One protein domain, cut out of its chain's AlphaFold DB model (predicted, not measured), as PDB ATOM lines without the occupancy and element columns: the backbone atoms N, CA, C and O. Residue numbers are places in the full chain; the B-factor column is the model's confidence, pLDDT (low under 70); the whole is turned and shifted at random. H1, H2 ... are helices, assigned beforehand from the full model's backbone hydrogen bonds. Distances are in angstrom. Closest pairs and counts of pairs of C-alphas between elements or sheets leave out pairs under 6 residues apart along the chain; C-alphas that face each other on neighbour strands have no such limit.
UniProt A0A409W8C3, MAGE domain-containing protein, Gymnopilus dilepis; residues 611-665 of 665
ATOM      1  N   ILE A 611     -30.453  94.473  77.805       90.94
ATOM      2  CA  ILE A 611     -29.611  93.382  77.280       90.94
ATOM      3  C   ILE A 611     -28.172  93.501  77.796       90.94
ATOM      4  O   ILE A 611     -27.586  92.494  78.192       90.94
ATOM      5  N   ALA A 612     -27.600  94.707  77.853       89.62
ATOM      6  CA  ALA A 612     -26.276  94.906  78.443       89.62
ATOM      7  C   ALA A 612     -26.252  94.599  79.953       89.62
ATOM      8  O   ALA A 612     -25.279  94.023  80.438       89.62
ATOM      9  N   GLY A 613     -27.328  94.925  80.678       89.06
ATOM     10  CA  GLY A 613     -27.535  94.528  82.074       89.06
ATOM     11  C   GLY A 613     -27.576  93.009  82.240       89.06
ATOM     12  O   GLY A 613     -26.749  92.462  82.962       89.06
ATOM     13  N   PHE A 614     -28.454  92.331  81.497       89.12
ATOM     14  CA  PHE A 614     -28.606  90.872  81.478       89.12
ATOM     15  C   PHE A 614     -27.290  90.138  81.171       89.12
ATOM     16  O   PHE A 614     -26.936  89.188  81.862       89.12
ATOM     17  N   VAL A 615     -26.524  90.588  80.171       89.31
ATOM     18  CA  VAL A 615     -25.223  89.978  79.842       89.31
ATOM     19  C   VAL A 615     -24.190  90.245  80.941       89.31
ATOM     20  O   VAL A 615     -23.418  89.348  81.276       89.31
ATOM     21  N   ALA A 616     -24.167  91.446  81.528       88.19
ATOM     22  CA  ALA A 616     -23.268  91.762  82.639       88.19
ATOM     23  C   ALA A 616     -23.611  90.987  83.924       88.19
ATOM     24  O   ALA A 616     -22.703  90.645  84.676       88.19
ATOM     25  N   GLU A 617     -24.891  90.699  84.161       87.44
ATOM     26  CA  GLU A 617     -25.381  89.847  85.245       87.44
ATOM     27  C   GLU A 617     -24.979  88.388  85.014       87.44
ATOM     28  O   GLU A 617     -24.229  87.825  85.806       87.44
ATOM     29  N   PHE A 618     -25.377  87.809  83.878       86.69
ATOM     30  CA  PHE A 618     -25.093  86.421  83.498       86.69
ATOM     31  C   PHE A 618     -23.596  86.081  83.588       86.69
ATOM     32  O   PHE A 618     -23.211  85.086  84.201       86.69
ATOM     33  N   MET A 619     -22.735  86.947  83.042       82.75
ATOM     34  CA  MET A 619     -21.278  86.756  83.048       82.75
ATOM     35  C   MET A 619     -20.628  86.933  84.433       82.75
ATOM     36  O   MET A 619     -19.469  86.555  84.601       82.75
ATOM     37  N   VAL A 620     -21.332  87.511  85.414       82.75
ATOM     38  CA  VAL A 620     -20.886  87.593  86.817       82.75
ATOM     39  C   VAL A 620     -21.425  86.416  87.626       82.75
ATOM     40  O   VAL A 620     -20.652  85.793  88.349       82.75
ATOM     41  N   THR A 621     -22.704  86.069  87.474       75.06
ATOM     42  CA  THR A 621     -23.355  84.978  88.214       75.06
ATOM     43  C   THR A 621     -22.704  83.629  87.915       75.06
ATOM     44  O   THR A 621     -22.259  82.964  88.845       75.06
ATOM     45  N   SER A 622     -22.479  83.282  86.642       62.50
ATOM     46  CA  SER A 622     -21.762  82.044  86.278       62.50
ATOM     47  C   SER A 622     -20.256  82.066  86.595       62.50
ATOM     48  O   SER A 622     -19.559  81.080  86.368       62.50
ATOM     49  N   GLY A 623     -19.731  83.179  87.121       58.75
ATOM     50  CA  GLY A 623     -18.403  83.257  87.737       58.75
ATOM     51  C   GLY A 623     -18.415  83.115  89.266       58.75
ATOM     52  O   GLY A 623     -17.342  83.027  89.858       58.75
ATOM     53  N   ALA A 624     -19.596  83.112  89.894       54.50
ATOM     54  CA  ALA A 624     -19.796  83.092  91.345       54.50
ATOM     55  C   ALA A 624     -20.345  81.755  91.882       54.50
ATOM     56  O   ALA A 624     -20.299  81.539  93.088       54.50
ATOM     57  N   GLU A 625     -20.780  80.830  91.014       51.38
ATOM     58  CA  GLU A 625     -21.282  79.469  91.331       51.38
ATOM     59  C   GLU A 625     -20.242  78.524  92.002       51.38
ATOM     60  O   GLU A 625     -20.416  77.307  92.033       51.38
ATOM     61  N   GLY A 626     -19.147  79.070  92.544       51.50
ATOM     62  CA  GLY A 626     -18.103  78.358  93.285       51.50
ATOM     63  C   GLY A 626     -17.456  79.164  94.423       51.50
ATOM     64  O   GLY A 626     -16.421  78.738  94.931       51.50
ATOM     65  N   GLU A 627     -18.020  80.313  94.818       52.22
ATOM     66  CA  GLU A 627     -17.686  80.988  96.085       52.22
ATOM     67  C   GLU A 627     -18.753  80.581  97.132       52.22
ATOM     68  O   GLU A 627     -19.948  80.705  96.868       52.22
ATOM     69  N   GLU A 628     -18.341  80.035  98.285       51.91
ATOM     70  CA  GLU A 628     -19.257  79.586  99.356       51.91
ATOM     71  C   GLU A 628     -20.051  80.768  99.959       51.91
ATOM     72  O   GLU A 628     -19.621  81.921  99.878       51.91
ATOM     73  N   GLU A 629     -21.210  80.509 100.586       53.81
ATOM     74  CA  GLU A 629     -22.046  81.563 101.192       53.81
ATOM     75  C   GLU A 629     -21.413  82.157 102.469       53.81
ATOM     76  O   GLU A 629     -21.789  81.840 103.597       53.81
ATOM     77  N   GLU A 630     -20.445  83.057 102.293       59.00
ATOM     78  CA  GLU A 630     -19.844  83.842 103.373       59.00
ATOM     79  C   GLU A 630     -20.905  84.693 104.098       59.00
ATOM     80  O   GLU A 630     -21.545  85.552 103.488       59.00
ATOM     81  N   GLU A 631     -21.068  84.540 105.416       61.88
ATOM     82  CA  GLU A 631     -22.020  85.355 106.181       61.88
ATOM     83  C   GLU A 631     -21.499  86.769 106.533       61.88
ATOM     84  O   GLU A 631     -20.305  87.052 106.667       61.88
ATOM     85  N   GLY A 632     -22.438  87.696 106.751       71.69
ATOM     86  CA  GLY A 632     -22.171  88.986 107.389       71.69
ATOM     87  C   GLY A 632     -21.296  89.955 106.579       71.69
ATOM     88  O   GLY A 632     -21.679  90.435 105.510       71.69
ATOM     89  N   ALA A 633     -20.154  90.350 107.153       70.19
ATOM     90  CA  ALA A 633     -19.322  91.434 106.624       70.19
ATOM     91  C   ALA A 633     -18.528  91.045 105.365       70.19
ATOM     92  O   ALA A 633     -18.156  91.929 104.587       70.19
ATOM     93  N   GLU A 634     -18.281  89.753 105.155       67.25
ATOM     94  CA  GLU A 634     -17.602  89.231 103.967       67.25
ATOM     95  C   GLU A 634     -18.589  89.093 102.796       67.25
ATOM     96  O   GLU A 634     -18.349  89.706 101.753       67.25
ATOM     97  N   ALA A 635     -19.808  88.585 103.036       70.19
ATOM     98  CA  ALA A 635     -20.955  88.705 102.117       70.19
ATOM     99  C   ALA A 635     -21.137  90.128 101.557       70.19
ATOM    100  O   ALA A 635     -21.352  90.326 100.358       70.19
ATOM    101  N   ALA A 636     -21.053  91.145 102.421       73.94
ATOM    102  CA  ALA A 636     -21.187  92.545 102.021       73.94
ATOM    103  C   ALA A 636     -20.039  93.020 101.105       73.94
ATOM    104  O   ALA A 636     -20.263  93.841 100.212       73.94
ATOM    105  N   ARG A 637     -18.822  92.489 101.287       77.44
ATOM    106  CA  ARG A 637     -17.657  92.757 100.429       77.44
ATOM    107  C   ARG A 637     -17.741  91.999  99.108       77.44
ATOM    108  O   ARG A 637     -17.505  92.619  98.072       77.44
ATOM    109  N   SER A 638     -18.129  90.723  99.118       76.94
ATOM    110  CA  SER A 638     -18.339  89.942  97.893       76.94
ATOM    111  C   SER A 638     -19.437  90.574  97.027       76.94
ATOM    112  O   SER A 638     -19.187  90.927  95.875       76.94
ATOM    113  N   LYS A 639     -20.595  90.923  97.605       78.62
ATOM    114  CA  LYS A 639     -21.684  91.621  96.889       78.62
ATOM    115  C   LYS A 639     -21.280  93.014  96.376       78.62
ATOM    116  O   LYS A 639     -21.788  93.457  95.345       78.62
ATOM    117  N   ALA A 640     -20.346  93.709  97.032       82.31
ATOM    118  CA  ALA A 640     -19.768  94.953  96.510       82.31
ATOM    119  C   ALA A 640     -18.804  94.706  95.330       82.31
ATOM    120  O   ALA A 640     -18.883  95.405  94.318       82.31
ATOM    121  N   ARG A 641     -17.944  93.681  95.423       82.88
ATOM    122  CA  ARG A 641     -17.024  93.230  94.362       82.88
ATOM    123  C   ARG A 641     -17.791  92.773  93.117       82.88
ATOM    124  O   ARG A 641     -17.478  93.237  92.024       82.88
ATOM    125  N   GLN A 642     -18.831  91.955  93.277       82.25
ATOM    126  CA  GLN A 642     -19.728  91.516  92.199       82.25
ATOM    127  C   GLN A 642     -20.360  92.713  91.471       82.25
ATOM    128  O   GLN A 642     -20.263  92.806  90.249       82.25
ATOM    129  N   LYS A 643     -20.909  93.694  92.207       84.88
ATOM    130  CA  LYS A 643     -21.457  94.935  91.624       84.88
ATOM    131  C   LYS A 643     -20.409  95.760  90.873       84.88
ATOM    132  O   LYS A 643     -20.732  96.363  89.847       84.88
ATOM    133  N   GLU A 644     -19.156  95.783  91.330       87.12
ATOM    134  CA  GLU A 644     -18.082  96.448  90.590       87.12
ATOM    135  C   GLU A 644     -17.725  95.704  89.292       87.12
ATOM    136  O   GLU A 644     -17.592  96.337  88.243       87.12
ATOM    137  N   VAL A 645     -17.615  94.370  89.326       86.81
ATOM    138  CA  VAL A 645     -17.351  93.555  88.126       86.81
ATOM    139  C   VAL A 645     -18.498  93.682  87.120       86.81
ATOM    140  O   VAL A 645     -18.230  93.934  85.948       86.81
ATOM    141  N   MET A 646     -19.756  93.630  87.568       86.69
ATOM    142  CA  MET A 646     -20.941  93.844  86.730       86.69
ATOM    143  C   MET A 646     -20.891  95.212  86.035       86.69
ATOM    144  O   MET A 646     -21.045  95.301  84.818       86.69
ATOM    145  N   LYS A 647     -20.574  96.287  86.773       88.62
ATOM    146  CA  LYS A 647     -20.408  97.627  86.189       88.62
ATOM    147  C   LYS A 647     -19.267  97.677  85.164       88.62
ATOM    148  O   LYS A 647     -19.424  98.285  84.109       88.62
ATOM    149  N   ARG A 648     -18.135  97.018  85.437       88.31
ATOM    150  CA  ARG A 648     -17.006  96.914  84.492       88.31
ATOM    151  C   ARG A 648     -17.397  96.143  83.220       88.31
ATOM    152  O   ARG A 648     -17.006  96.569  82.136       88.31
ATOM    153  N   MET A 649     -18.179  95.065  83.335       87.12
ATOM    154  CA  MET A 649     -18.716  94.305  82.195       87.12
ATOM    155  C   MET A 649     -19.686  95.145  81.359       87.12
ATOM    156  O   MET A 649     -19.516  95.225  80.145       87.12
ATOM    157  N   TYR A 650     -20.625  95.851  81.994       87.69
ATOM    158  CA  TYR A 650     -21.565  96.756  81.323       87.69
ATOM    159  C   TYR A 650     -20.842  97.821  80.481       87.69
ATOM    160  O   TYR A 650     -21.102  97.966  79.288       87.69
ATOM    161  N   THR A 651     -19.841  98.497  81.059       87.50
ATOM    162  CA  THR A 651     -18.985  99.462  80.342       87.50
ATOM    163  C   THR A 651     -18.113  98.807  79.255       87.50
ATOM    164  O   THR A 651     -17.666  99.478  78.325       87.50
ATOM    165  N   GLY A 652     -17.850  97.500  79.341       86.81
ATOM    166  CA  GLY A 652     -17.244  96.716  78.262       86.81
ATOM    167  C   GLY A 652     -18.199  96.520  77.081       86.81
ATOM    168  O   GLY A 652     -17.804  96.740  75.936       86.81
ATOM    169  N   ILE A 653     -19.460  96.181  77.360       86.88
ATOM    170  CA  ILE A 653     -20.520  95.985  76.358       86.88
ATOM    171  C   ILE A 653     -20.850  97.305  75.649       86.88
ATOM    172  O   ILE A 653     -20.919  97.333  74.428       86.88
ATOM    173  N   GLU A 654     -20.963  98.412  76.384       87.56
ATOM    174  CA  GLU A 654     -21.153  99.767  75.838       87.56
ATOM    175  C   GLU A 654     -20.048 100.161  74.836       87.56
ATOM    176  O   GLU A 654     -20.320 100.663  73.742       87.56
ATOM    177  N   LYS A 655     -18.786  99.850  75.158       86.94
ATOM    178  CA  LYS A 655     -17.650 100.060  74.245       86.94
ATOM    179  C   LYS A 655     -17.705  99.142  73.023       86.94
ATOM    180  O   LYS A 655     -17.385  99.594  71.928       86.94
ATOM    181  N   ALA A 656     -18.123  97.887  73.191       85.00
ATOM    182  CA  ALA A 656     -18.284  96.933  72.092       85.00
ATOM    183  C   ALA A 656     -19.463  97.287  71.161       85.00
ATOM    184  O   ALA A 656     -19.364  97.104  69.952       85.00
ATOM    185  N   ALA A 657     -20.539  97.867  71.702       83.19
ATOM    186  CA  ALA A 657     -21.690  98.383  70.957       83.19
ATOM    187  C   ALA A 657     -21.385  99.672  70.162       83.19
ATOM    188  O   ALA A 657     -22.196 100.097  69.334       83.19
ATOM    189  N   GLY A 658     -20.221 100.293  70.395       78.06
ATOM    190  CA  GLY A 658     -19.745 101.467  69.663       78.06
ATOM    191  C   GLY A 658     -20.249 102.814  70.190       78.06
ATOM    192  O   GLY A 658     -20.228 103.786  69.443       78.06
ATOM    193  N   GLY A 659     -20.712 102.895  71.443       77.81
ATOM    194  CA  GLY A 659     -21.165 104.142  72.072       77.81
ATOM    195  C   GLY A 659     -22.326 103.928  73.043       77.81
ATOM    196  O   GLY A 659     -22.721 102.789  73.285       77.81
ATOM    197  N   ASN A 660     -22.886 105.029  73.556       82.94
ATOM    198  CA  ASN A 660     -23.992 105.029  74.522       82.94
ATOM    199  C   ASN A 660     -25.105 104.045  74.123       82.94
ATOM    200  O   ASN A 660     -25.534 104.004  72.965       82.94
ATOM    201  N   LEU A 661     -25.583 103.271  75.094       81.94
ATOM    202  CA  LEU A 661     -26.642 102.279  74.909       81.94
ATOM    203  C   LEU A 661     -28.021 102.949  74.967       81.94
ATOM    204  O   LEU A 661     -28.324 103.687  75.906       81.94
ATOM    205  N   THR A 662     -28.873 102.685  73.976       78.69
ATOM    206  CA  THR A 662     -30.237 103.227  73.933       78.69
ATOM    207  C   THR A 662     -31.167 102.500  74.902       78.69
ATOM    208  O   THR A 662     -31.203 101.270  74.962       78.69
ATOM    209  N   ASP A 663     -31.916 103.279  75.680       77.94
ATOM    210  CA  ASP A 663     -33.008 102.786  76.523       77.94
ATOM    211  C   ASP A 663     -34.296 102.576  75.693       77.94
ATOM    212  O   ASP A 663     -34.334 102.873  74.492       77.94
ATOM    213  N   LEU A 664     -35.345 102.051  76.328       75.31
ATOM    214  CA  LEU A 664     -36.674 101.824  75.762       75.31
ATOM    215  C   LEU A 664     -37.239 103.078  75.068       75.31
ATOM    216  O   LEU A 664     -37.455 104.112  75.701       75.31
ATOM    217  N   ARG A 665     -37.546 102.950  73.771       58.69
ATOM    218  CA  ARG A 665     -38.234 103.978  72.960       58.69
ATOM    219  C   ARG A 665     -39.705 103.652  72.731       58.69
ATOM    220  O   ARG A 665     -40.024 102.448  72.593       58.69
TER     221      ARG A 665
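Overview. This is residues 611 to 665 of the 665 residues of the protein "MAGE domain-containing protein" of Gymnopilus dilepis (UniProt A0A409W8C3). A lopsided helical hairpin: the short helix H1 packs on the long helix H2, which makes the longest axis, and a wide loop joins them. Residues 657 to 665 trail away beyond H2 as a tail with no named element. The 55 printed residues hold two named helices, H1 then H2, and no named strand; the class is all helix. The whole is loose, with a radius of gyration of the C-alphas of 13.5 A, and a rod spanning 40 by 19 by 18 A.

Along the chain. H1, residues 611 to 621, begins at C-alpha 611 (-29.611, 93.382, 77.280). H2, residues 633 to 656, is 35.0 A long and ends at C-alpha 656 (-18.284, 96.933, 72.092).

Arrangement. H1 and H2 form a hairpin. They touch, with the closest C-alphas, Ala 616 and Met 646, 5.1 A apart. They run opposite ways at a steep tilt of 41 degrees. In both, every O i to N i+4 pair is within hydrogen-bond range.

Size, cuts and confidence. The C-alphas farthest apart, Glu 631 and Arg 665, are 41.4 A apart. The printed part has no cut. The link from H1 to H2, 11 residues, is long. Residues 631 to 637, of which 633 to 637 belong to H2, stand free. pLDDT is under 70 at residues 622 to 631, 634 and 665.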